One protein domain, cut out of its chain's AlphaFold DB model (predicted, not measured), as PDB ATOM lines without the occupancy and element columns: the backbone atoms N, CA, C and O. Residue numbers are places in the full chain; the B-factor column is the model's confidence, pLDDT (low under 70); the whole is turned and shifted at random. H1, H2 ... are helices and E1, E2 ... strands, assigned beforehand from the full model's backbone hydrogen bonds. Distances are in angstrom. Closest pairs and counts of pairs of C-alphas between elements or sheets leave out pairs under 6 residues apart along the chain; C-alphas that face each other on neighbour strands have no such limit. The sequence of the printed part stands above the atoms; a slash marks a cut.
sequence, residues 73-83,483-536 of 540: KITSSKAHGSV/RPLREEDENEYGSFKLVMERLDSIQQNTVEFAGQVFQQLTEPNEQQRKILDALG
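This is residues 73 to 83 and 483 to 536 of the 540 residues of the protein "Transposase, IS4 family protein" of Alicyclobacillus acidocaldarius (strain Tc-4-1) (UniProt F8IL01). A slim antiparallel sheet of three strands, E1, E2 and E3, makes one end of a rod, and a loose cluster of four short helices, H1 to H4, makes the other, with no helix over the sheet. The printed part has 65 residues with named elements in the order E1, H1, H2, H3, E2, E3, H4; the sheet's order is E1, E2, E3, and the class is mixed, helices and strands. The whole is loose, with a radius of gyration of the C-alphas of 14.6 A and spans of 49 by 18 by 15 A.

E1, residues 73 to 79, begins at C-alpha 73 (24.059, 13.318, 5.946) and is 17.6 A long. E2, residues 507 to 513, is 18.1 A, and E3, residues 516 to 521, is 16.4 A. H3 is residues 496 to 504, 12.3 A; H4 is residues 526 to 535, 14.3 A, ending at C-alpha 535 (8.614, -8.992, 23.958). H1, residues 483 to 488, and H2, residues 490 to 493, are shorter.

E1 and E2 are antiparallel at 164 degrees, with N 75 and O 510 2.9 A apart, within hydrogen-bond range. The hairpin E2 and E3 stands at 156 degrees, with N 511 and O 518 at 2.9 A, within that range. H3 and H4 only just touch, with 3 pairs of C-alphas within 8 A, the closest Leu 503 and Gln 528 at 6.3 A; their tilt is steep, 61 degrees, opposite ways. H2 only just touches H1 and H3, each with 3 such pairs and only at the corner; the closest C-alphas are Arg 486 and Tyr 493, 5.0 A, and Tyr 493 and Val 499, 6.1 A. Every O i to N i+4 pair is within hydrogen-bond range in H1, H3 and H4; H2 is too short for one.

The C-alphas farthest apart, of Glu 487 and Gly 515, are 48.7 A apart. Residues 84 to 482 are not printed, and C-alphas 83 and 483 are 20.2 A apart across the cut. The links printed whole are tight; no printed residue has a pLDDT under 70.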
ATOM      1  N   LYS A  73      22.886  13.606   5.122       82.44
ATOM      2  CA  LYS A  73      24.059  13.318   5.946       82.44
ATOM      3  C   LYS A  73      23.635  12.799   7.310       82.44
ATOM      4  O   LYS A  73      23.018  13.522   8.086       82.44
ATOM      5  N   ILE A  74      24.013  11.563   7.629       85.12
ATOM      6  CA  ILE A  74      23.920  11.058   9.002       85.12
ATOM      7  C   ILE A  74      25.029  11.736   9.812       85.12
ATOM      8  O   ILE A  74      26.214  11.545   9.540       85.12
ATOM      9  N   THR A  75      24.649  12.565  10.781       88.75
ATOM     10  CA  THR A  75      25.586  13.314  11.637       88.75
ATOM     11  C   THR A  75      25.875  12.593  12.951       88.75
ATOM     12  O   THR A  75      26.917  12.819  13.562       88.75
ATOM     13  N   SER A  76      24.981  11.701  13.374       90.44
ATOM     14  CA  SER A  76      25.148  10.843  14.545       90.44
ATOM     15  C   SER A  76      24.282   9.595  14.402       90.44
ATOM     16  O   SER A  76      23.202   9.658  13.815       90.44
ATOM     17  N   SER A  77      24.738   8.478  14.962       93.50
ATOM     18  CA  SER A  77      23.950   7.259  15.115       93.50
ATOM     19  C   SER A  77      24.094   6.746  16.543       93.50
ATOM     20  O   SER A  77      25.205   6.680  17.073       93.50
ATOM     21  N   LYS A  78      22.964   6.420  17.173       95.31
ATOM     22  CA  LYS A  78      22.887   5.910  18.544       95.31
ATOM     23  C   LYS A  78      22.213   4.548  18.572       95.31
ATOM     24  O   LYS A  78      21.147   4.369  17.981       95.31
ATOM     25  N   ALA A  79      22.777   3.610  19.328       95.75
ATOM     26  CA  ALA A  79      22.147   2.314  19.566       95.75
ATOM     27  C   ALA A  79      20.781   2.497  20.258       95.75
ATOM     28  O   ALA A  79      20.658   3.213  21.266       95.75
ATOM     29  N   HIS A  80      19.744   1.872  19.692       96.62
ATOM     30  CA  HIS A  80      18.363   2.070  20.128       96.62
ATOM     31  C   HIS A  80      17.591   0.773  20.364       96.62
ATOM     32  O   HIS A  80      17.011   0.637  21.435       96.62
ATOM     33  N   GLY A  81      17.561  -0.180  19.428       96.88
ATOM     34  CA  GLY A  81      16.647  -1.327  19.521       96.88
ATOM     35  C   GLY A  81      16.864  -2.188  20.760       96.88
ATOM     36  O   GLY A  81      15.924  -2.414  21.522       96.88
ATOM     37  N   SER A  82      18.104  -2.616  20.996       96.69
ATOM     38  CA  SER A  82      18.503  -3.400  22.175       96.69
ATOM     39  C   SER A  82      18.190  -2.646  23.478       96.69
ATOM     40  O   SER A  82      17.517  -3.164  24.372       96.69
ATOM     41  N   VAL A  83      18.586  -1.373  23.545       97.56
ATOM     42  CA  VAL A  83      18.358  -0.455  24.674       97.56
ATOM     43  C   VAL A  83      16.867  -0.297  24.979       97.56
ATOM     44  O   VAL A  83      16.437  -0.452  26.125       97.56
ATOM     45  N   ARG A 483      10.470 -17.510  24.832       94.56
ATOM     46  CA  ARG A 483      10.381 -18.976  24.820       94.56
ATOM     47  C   ARG A 483       9.718 -19.547  23.551       94.56
ATOM     48  O   ARG A 483      10.337 -20.438  22.982       94.56
ATOM     49  N   PRO A 484       8.581 -19.025  23.045       94.38
ATOM     50  CA  PRO A 484       7.973 -19.556  21.821       94.38
ATOM     51  C   PRO A 484       8.896 -19.471  20.597       94.38
ATOM     52  O   PRO A 484       8.989 -20.421  19.833       94.38
ATOM     53  N   LEU A 485       9.643 -18.369  20.448       93.88
ATOM     54  CA  LEU A 485      10.607 -18.215  19.349       93.88
ATOM     55  C   LEU A 485      11.810 -19.151  19.505       93.88
ATOM     56  O   LEU A 485      12.340 -19.647  18.522       93.88
ATOM     57  N   ARG A 486      12.245 -19.403  20.744       92.44
ATOM     58  CA  ARG A 486      13.342 -20.343  21.032       92.44
ATOM     59  C   ARG A 486      12.965 -21.786  20.725       92.44
ATOM     60  O   ARG A 486      13.831 -22.550  20.325       92.44
ATOM     61  N   GLU A 487      11.705 -22.143  20.960       91.94
ATOM     62  CA  GLU A 487      11.154 -23.457  20.620       91.94
ATOM     63  C   GLU A 487      10.955 -23.608  19.100       91.94
ATOM     64  O   GLU A 487      11.093 -24.715  18.589       91.94
ATOM     65  N   GLU A 488      10.687 -22.512  18.375       91.94
ATOM     66  CA  GLU A 488      10.635 -22.483  16.903       91.94
ATOM     67  C   GLU A 488      12.030 -22.646  16.275       91.94
ATOM     68  O   GLU A 488      12.206 -23.469  15.379       91.94
ATOM     69  N   ASP A 489      13.024 -21.881  16.744       88.94
ATOM     70  CA  ASP A 489      14.402 -21.943  16.249       88.94
ATOM     71  C   ASP A 489      15.422 -21.589  17.347       88.94
ATOM     72  O   ASP A 489      15.691 -20.421  17.668       88.94
ATOM     73  N   GLU A 490      16.033 -22.622  17.926       87.81
ATOM     74  CA  GLU A 490      17.045 -22.465  18.970       87.81
ATOM     75  C   GLU A 490      18.337 -21.815  18.442       87.81
ATOM     76  O   GLU A 490      19.006 -21.089  19.181       87.81
ATOM     77  N   ASN A 491      18.685 -21.996  17.167       86.69
ATOM     78  CA  ASN A 491      19.899 -21.402  16.607       86.69
ATOM     79  C   ASN A 491      19.739 -19.890  16.417       86.69
ATOM     80  O   ASN A 491      20.684 -19.133  16.643       86.69
ATOM     81  N   GLU A 492      18.540 -19.439  16.044       82.69
ATOM     82  CA  GLU A 492      18.258 -18.026  15.784       82.69
ATOM     83  C   GLU A 492      17.933 -17.224  17.056       82.69
ATOM     84  O   GLU A 492      18.300 -16.044  17.142       82.69
ATOM     85  N   TYR A 493      17.288 -17.844  18.057       88.00
ATOM     86  CA  TYR A 493      16.780 -17.151  19.254       88.00
ATOM     87  C   TYR A 493      17.255 -17.743  20.589       88.00
ATOM     88  O   TYR A 493      16.956 -17.188  21.651       88.00
ATOM     89  N   GLY A 494      18.002 -18.851  20.575       81.69
ATOM     90  CA  GLY A 494      18.326 -19.635  21.771       81.69
ATOM     91  C   GLY A 494      19.152 -18.897  22.820       81.69
ATOM     92  O   GLY A 494      19.002 -19.182  24.013       81.69
ATOM     93  N   SER A 495      19.968 -17.916  22.414       87.69
ATOM     94  CA  SER A 495      20.806 -17.130  23.326       87.69
ATOM     95  C   SER A 495      20.365 -15.669  23.433       87.69
ATOM     96  O   SER A 495      20.112 -14.989  22.440       87.69
ATOM     97  N   PHE A 496      20.354 -15.148  24.665       91.75
ATOM     98  CA  PHE A 496      20.049 -13.738  24.924       91.75
ATOM     99  C   PHE A 496      21.014 -12.796  24.188       91.75
ATOM    100  O   PHE A 496      20.597 -11.769  23.661       91.75
ATOM    101  N   LYS A 497      22.300 -13.164  24.117       90.50
ATOM    102  CA  LYS A 497      23.331 -12.399  23.414       90.50
ATOM    103  C   LYS A 497      22.990 -12.205  21.934       90.50
ATOM    104  O   LYS A 497      22.998 -11.070  21.475       90.50
ATOM    105  N   LEU A 498      22.627 -13.277  21.227       90.25
ATOM    106  CA  LEU A 498      22.263 -13.208  19.810       90.25
ATOM    107  C   LEU A 498      21.035 -12.314  19.587       90.25
ATOM    108  O   LEU A 498      21.016 -11.489  18.676       90.25
ATOM    109  N   VAL A 499      20.033 -12.419  20.465       94.12
ATOM    110  CA  VAL A 499      18.847 -11.552  20.424       94.12
ATOM    111  C   VAL A 499      19.234 -10.077  20.598       94.12
ATOM    112  O   VAL A 499      18.740  -9.225  19.860       94.12
ATOM    113  N   MET A 500      20.139  -9.757  21.531       95.00
ATOM    114  CA  MET A 500      20.627  -8.384  21.715       95.00
ATOM    115  C   MET A 500      21.425  -7.887  20.508       95.00
ATOM    116  O   MET A 500      21.170  -6.775  20.056       95.00
ATOM    117  N   GLU A 501      22.331  -8.699  19.955       91.88
ATOM    118  CA  GLU A 501      23.129  -8.359  18.766       91.88
ATOM    119  C   GLU A 501      22.242  -8.045  17.554       91.88
ATOM    120  O   GLU A 501      22.466  -7.054  16.858       91.88
ATOM    121  N   ARG A 502      21.171  -8.823  17.343       93.06
ATOM    122  CA  ARG A 502      20.191  -8.548  16.282       93.06
ATOM    123  C   ARG A 502      19.506  -7.202  16.488       93.06
ATOM    124  O   ARG A 502      19.423  -6.411  15.549       93.06
ATOM    125  N   LEU A 503      19.030  -6.926  17.702       95.69
ATOM    126  CA  LEU A 503      18.352  -5.668  18.022       95.69
ATOM    127  C   LEU A 503      19.292  -4.449  18.010       95.69
ATOM    128  O   LEU A 503      18.812  -3.329  17.850       95.69
ATOM    129  N   ASP A 504      20.607  -4.637  18.154       92.38
ATOM    130  CA  ASP A 504      21.590  -3.541  18.199       92.38
ATOM    131  C   ASP A 504      21.773  -2.833  16.847       92.38
ATOM    132  O   ASP A 504      22.143  -1.661  16.794       92.38
ATOM    133  N   SER A 505      21.437  -3.508  15.742       91.88
ATOM    134  CA  SER A 505      21.434  -2.892  14.405       91.88
ATOM    135  C   SER A 505      20.277  -1.906  14.182       91.88
ATOM    136  O   SER A 505      20.292  -1.143  13.214       91.88
ATOM    137  N   ILE A 506      19.297  -1.861  15.092       95.81
ATOM    138  CA  ILE A 506      18.264  -0.827  15.093       95.81
ATOM    139  C   ILE A 506      18.834   0.414  15.783       95.81
ATOM    140  O   ILE A 506      18.996   0.453  17.008       95.81
ATOM    141  N   GLN A 507      19.122   1.441  14.990       95.31
ATOM    142  CA  GLN A 507      19.775   2.663  15.442       95.31
ATOM    143  C   GLN A 507      18.858   3.871  15.284       95.31
ATOM    144  O   GLN A 507      18.040   3.930  14.367       95.31
ATOM    145  N   GLN A 508      19.012   4.847  16.175       95.31
ATOM    146  CA  GLN A 508      18.451   6.181  16.006       95.31
ATOM    147  C   GLN A 508      19.510   7.071  15.350       95.31
ATOM    148  O   GLN A 508      20.524   7.408  15.963       95.31
ATOM    149  N   ASN A 509      19.262   7.438  14.099       93.44
ATOM    150  CA  ASN A 509      20.119   8.278  13.281       93.44
ATOM    151  C   ASN A 509      19.642   9.729  13.336       93.44
ATOM    152  O   ASN A 509      18.470  10.023  13.111       93.44
ATOM    153  N   THR A 510      20.572  10.648  13.575       91.69
ATOM    154  CA  THR A 510      20.354  12.076  13.344       91.69
ATOM    155  C   THR A 510      20.748  12.384  11.907       91.69
ATOM    156  O   THR A 510      21.908  12.208  11.530       91.69
ATOM    157  N   VAL A 511      19.779  12.820  11.106       89.31
ATOM    158  CA  VAL A 511      19.947  13.089   9.676       89.31
ATOM    159  C   VAL A 511      19.795  14.581   9.429       89.31
ATOM    160  O   VAL A 511      18.833  15.202   9.877       89.31
ATOM    161  N   GLU A 512      20.753  15.151   8.708       87.81
ATOM    162  CA  GLU A 512      20.682  16.507   8.182       87.81
ATOM    163  C   GLU A 512      20.281  16.457   6.703       87.81
ATOM    164  O   GLU A 512      20.923  15.768   5.905       87.81
ATOM    165  N   PHE A 513      19.220  17.186   6.352       81.94
ATOM    166  CA  PHE A 513      18.741  17.363   4.984       81.94
ATOM    167  C   PHE A 513      18.326  18.813   4.751       81.94
ATOM    168  O   PHE A 513      17.478  19.346   5.464       81.94
ATOM    169  N   ALA A 514      18.920  19.460   3.746       78.12
ATOM    170  CA  ALA A 514      18.616  20.846   3.373       78.12
ATOM    171  C   ALA A 514      18.662  21.849   4.557       78.12
ATOM    172  O   ALA A 514      17.868  22.788   4.618       78.12
ATOM    173  N   GLY A 515      19.584  21.646   5.508       77.62
ATOM    174  CA  GLY A 515      19.727  22.472   6.716       77.62
ATOM    175  C   GLY A 515      18.703  22.184   7.822       77.62
ATOM    176  O   GLY A 515      18.723  22.848   8.857       77.62
ATOM    177  N   GLN A 516      17.818  21.203   7.633       80.75
ATOM    178  CA  GLN A 516      16.933  20.678   8.669       80.75
ATOM    179  C   GLN A 516      17.535  19.415   9.279       80.75
ATOM    180  O   GLN A 516      18.100  18.584   8.571       80.75
ATOM    181  N   VAL A 517      17.386  19.261  10.593       86.50
ATOM    182  CA  VAL A 517      17.849  18.084  11.334       86.50
ATOM    183  C   VAL A 517      16.636  17.319  11.842       86.50
ATOM    184  O   VAL A 517      15.781  17.896  12.515       86.50
ATOM    185  N   PHE A 518      16.565  16.025  11.549       88.25
ATOM    186  CA  PHE A 518      15.516  15.138  12.050       88.25
ATOM    187  C   PHE A 518      16.096  13.823  12.570       88.25
ATOM    188  O   PHE A 518      17.236  13.457  12.280       88.25
ATOM    189  N   GLN A 519      15.306  13.125  13.383       89.06
ATOM    190  CA  GLN A 519      15.641  11.796  13.885       89.06
ATOM    191  C   GLN A 519      14.959  10.746  13.012       89.06
ATOM    192  O   GLN A 519      13.767  10.856  12.728       89.06
ATOM    193  N   GLN A 520      15.706   9.724  12.618       90.25
ATOM    194  CA  GLN A 520      15.209   8.579  11.868       90.25
ATOM    195  C   GLN A 520      15.617   7.296  12.582       90.25
ATOM    196  O   GLN A 520      16.778   7.126  12.943       90.25
ATOM    197  N   LEU A 521      14.675   6.379  12.761       92.62
ATOM    198  CA  LEU A 521      14.961   5.056  13.300       92.62
ATOM    199  C   LEU A 521      15.188   4.062  12.155       92.62
ATOM    200  O   LEU A 521      14.463   4.098  11.162       92.62
ATOM    201  N   THR A 522      16.171   3.171  12.289       92.44
ATOM    202  CA  THR A 522      16.318   2.027  11.380       92.44
ATOM    203  C   THR A 522      15.044   1.185  11.408       92.44
ATOM    204  O   THR A 522      14.582   0.790  12.481       92.44
ATOM    205  N   GLU A 523      14.485   0.878  10.238       92.56
ATOM    206  CA  GLU A 523      13.317   0.005  10.156       92.56
ATOM    207  C   GLU A 523      13.681  -1.435  10.546       92.56
ATOM    208  O   GLU A 523      14.626  -1.998   9.985       92.56
ATOM    209  N   PRO A 524      12.936  -2.068  11.469       95.06
ATOM    210  CA  PRO A 524      13.202  -3.450  11.837       95.06
ATOM    211  C   PRO A 524      12.957  -4.409  10.666       95.06
ATOM    212  O   PRO A 524      11.926  -4.329   9.988       95.06
ATOM    213  N   ASN A 525      13.850  -5.372  10.467       94.31
ATOM    214  CA  ASN A 525      13.616  -6.512   9.581       94.31
ATOM    215  C   ASN A 525      12.615  -7.512  10.202       94.31
ATOM    216  O   ASN A 525      12.179  -7.346  11.342       94.31
ATOM    217  N   GLU A 526      12.234  -8.555   9.462       93.81
ATOM    218  CA  GLU A 526      11.233  -9.534   9.912       93.81
ATOM    219  C   GLU A 526      11.600 -10.198  11.251       93.81
ATOM    220  O   GLU A 526      10.784 -10.229  12.171       93.81
ATOM    221  N   GLN A 527      12.842 -10.664  11.398       92.19
ATOM    222  CA  GLN A 527      13.304 -11.327  12.621       92.19
ATOM    223  C   GLN A 527      13.278 -10.382  13.828       92.19
ATOM    224  O   GLN A 527      12.857 -10.754  14.921       92.19
ATOM    225  N   GLN A 528      13.692  -9.129  13.636       95.44
ATOM    226  CA  GLN A 528      13.632  -8.108  14.676       95.44
ATOM    227  C   GLN A 528      12.193  -7.791  15.080       95.44
ATOM    228  O   GLN A 528      11.934  -7.622  16.270       95.44
ATOM    229  N   ARG A 529      11.250  -7.747  14.126       96.19
ATOM    230  CA  ARG A 529       9.818  -7.582  14.429       96.19
ATOM    231  C   ARG A 529       9.301  -8.751  15.258       96.19
ATOM    232  O   ARG A 529       8.734  -8.493  16.311       96.19
ATOM    233  N   LYS A 530       9.613 -10.000  14.883       95.56
ATOM    234  CA  LYS A 530       9.262 -11.192  15.681       95.56
ATOM    235  C   LYS A 530       9.751 -11.070  17.129       95.56
ATOM    236  O   LYS A 530       8.974 -11.275  18.059       95.56
ATOM    237  N   ILE A 531      11.014 -10.676  17.330       96.69
ATOM    238  CA  ILE A 531      11.593 -10.466  18.669       96.69
ATOM    239  C   ILE A 531      10.832  -9.372  19.436       96.69
ATOM    240  O   ILE A 531      10.451  -9.575  20.588       96.69
ATOM    241  N   LEU A 532      10.623  -8.205  18.821       97.00
ATOM    242  CA  LEU A 532       9.944  -7.069  19.450       97.00
ATOM    243  C   LEU A 532       8.487  -7.403  19.803       97.00
ATOM    244  O   LEU A 532       8.046  -7.094  20.912       97.00
ATOM    245  N   ASP A 533       7.779  -8.099  18.916       96.56
ATOM    246  CA  ASP A 533       6.400  -8.544  19.115       96.56
ATOM    247  C   ASP A 533       6.299  -9.568  20.251       96.56
ATOM    248  O   ASP A 533       5.467  -9.400  21.145       96.56
ATOM    249  N   ALA A 534       7.196 -10.561  20.303       96.62
ATOM    250  CA  ALA A 534       7.260 -11.528  21.403       96.62
ATOM    251  C   ALA A 534       7.546 -10.852  22.756       96.62
ATOM    252  O   ALA A 534       6.989 -11.222  23.793       96.62
ATOM    253  N   LEU A 535       8.378  -9.805  22.764       96.88
ATOM    254  CA  LEU A 535       8.614  -8.992  23.958       96.88
ATOM    255  C   LEU A 535       7.421  -8.076  24.301       96.88
ATOM    256  O   LEU A 535       7.324  -7.590  25.434       96.88
ATOM    257  N   GLY A 536       6.487  -7.862  23.370       96.00
ATOM    258  CA  GLY A 536       5.387  -6.909  23.495       96.00
ATOM    259  C   GLY A 536       5.876  -5.460  23.463       96.00
ATOM    260  O   GLY A 536       5.392  -4.620  24.224       96.00
TER     261      GLY A 536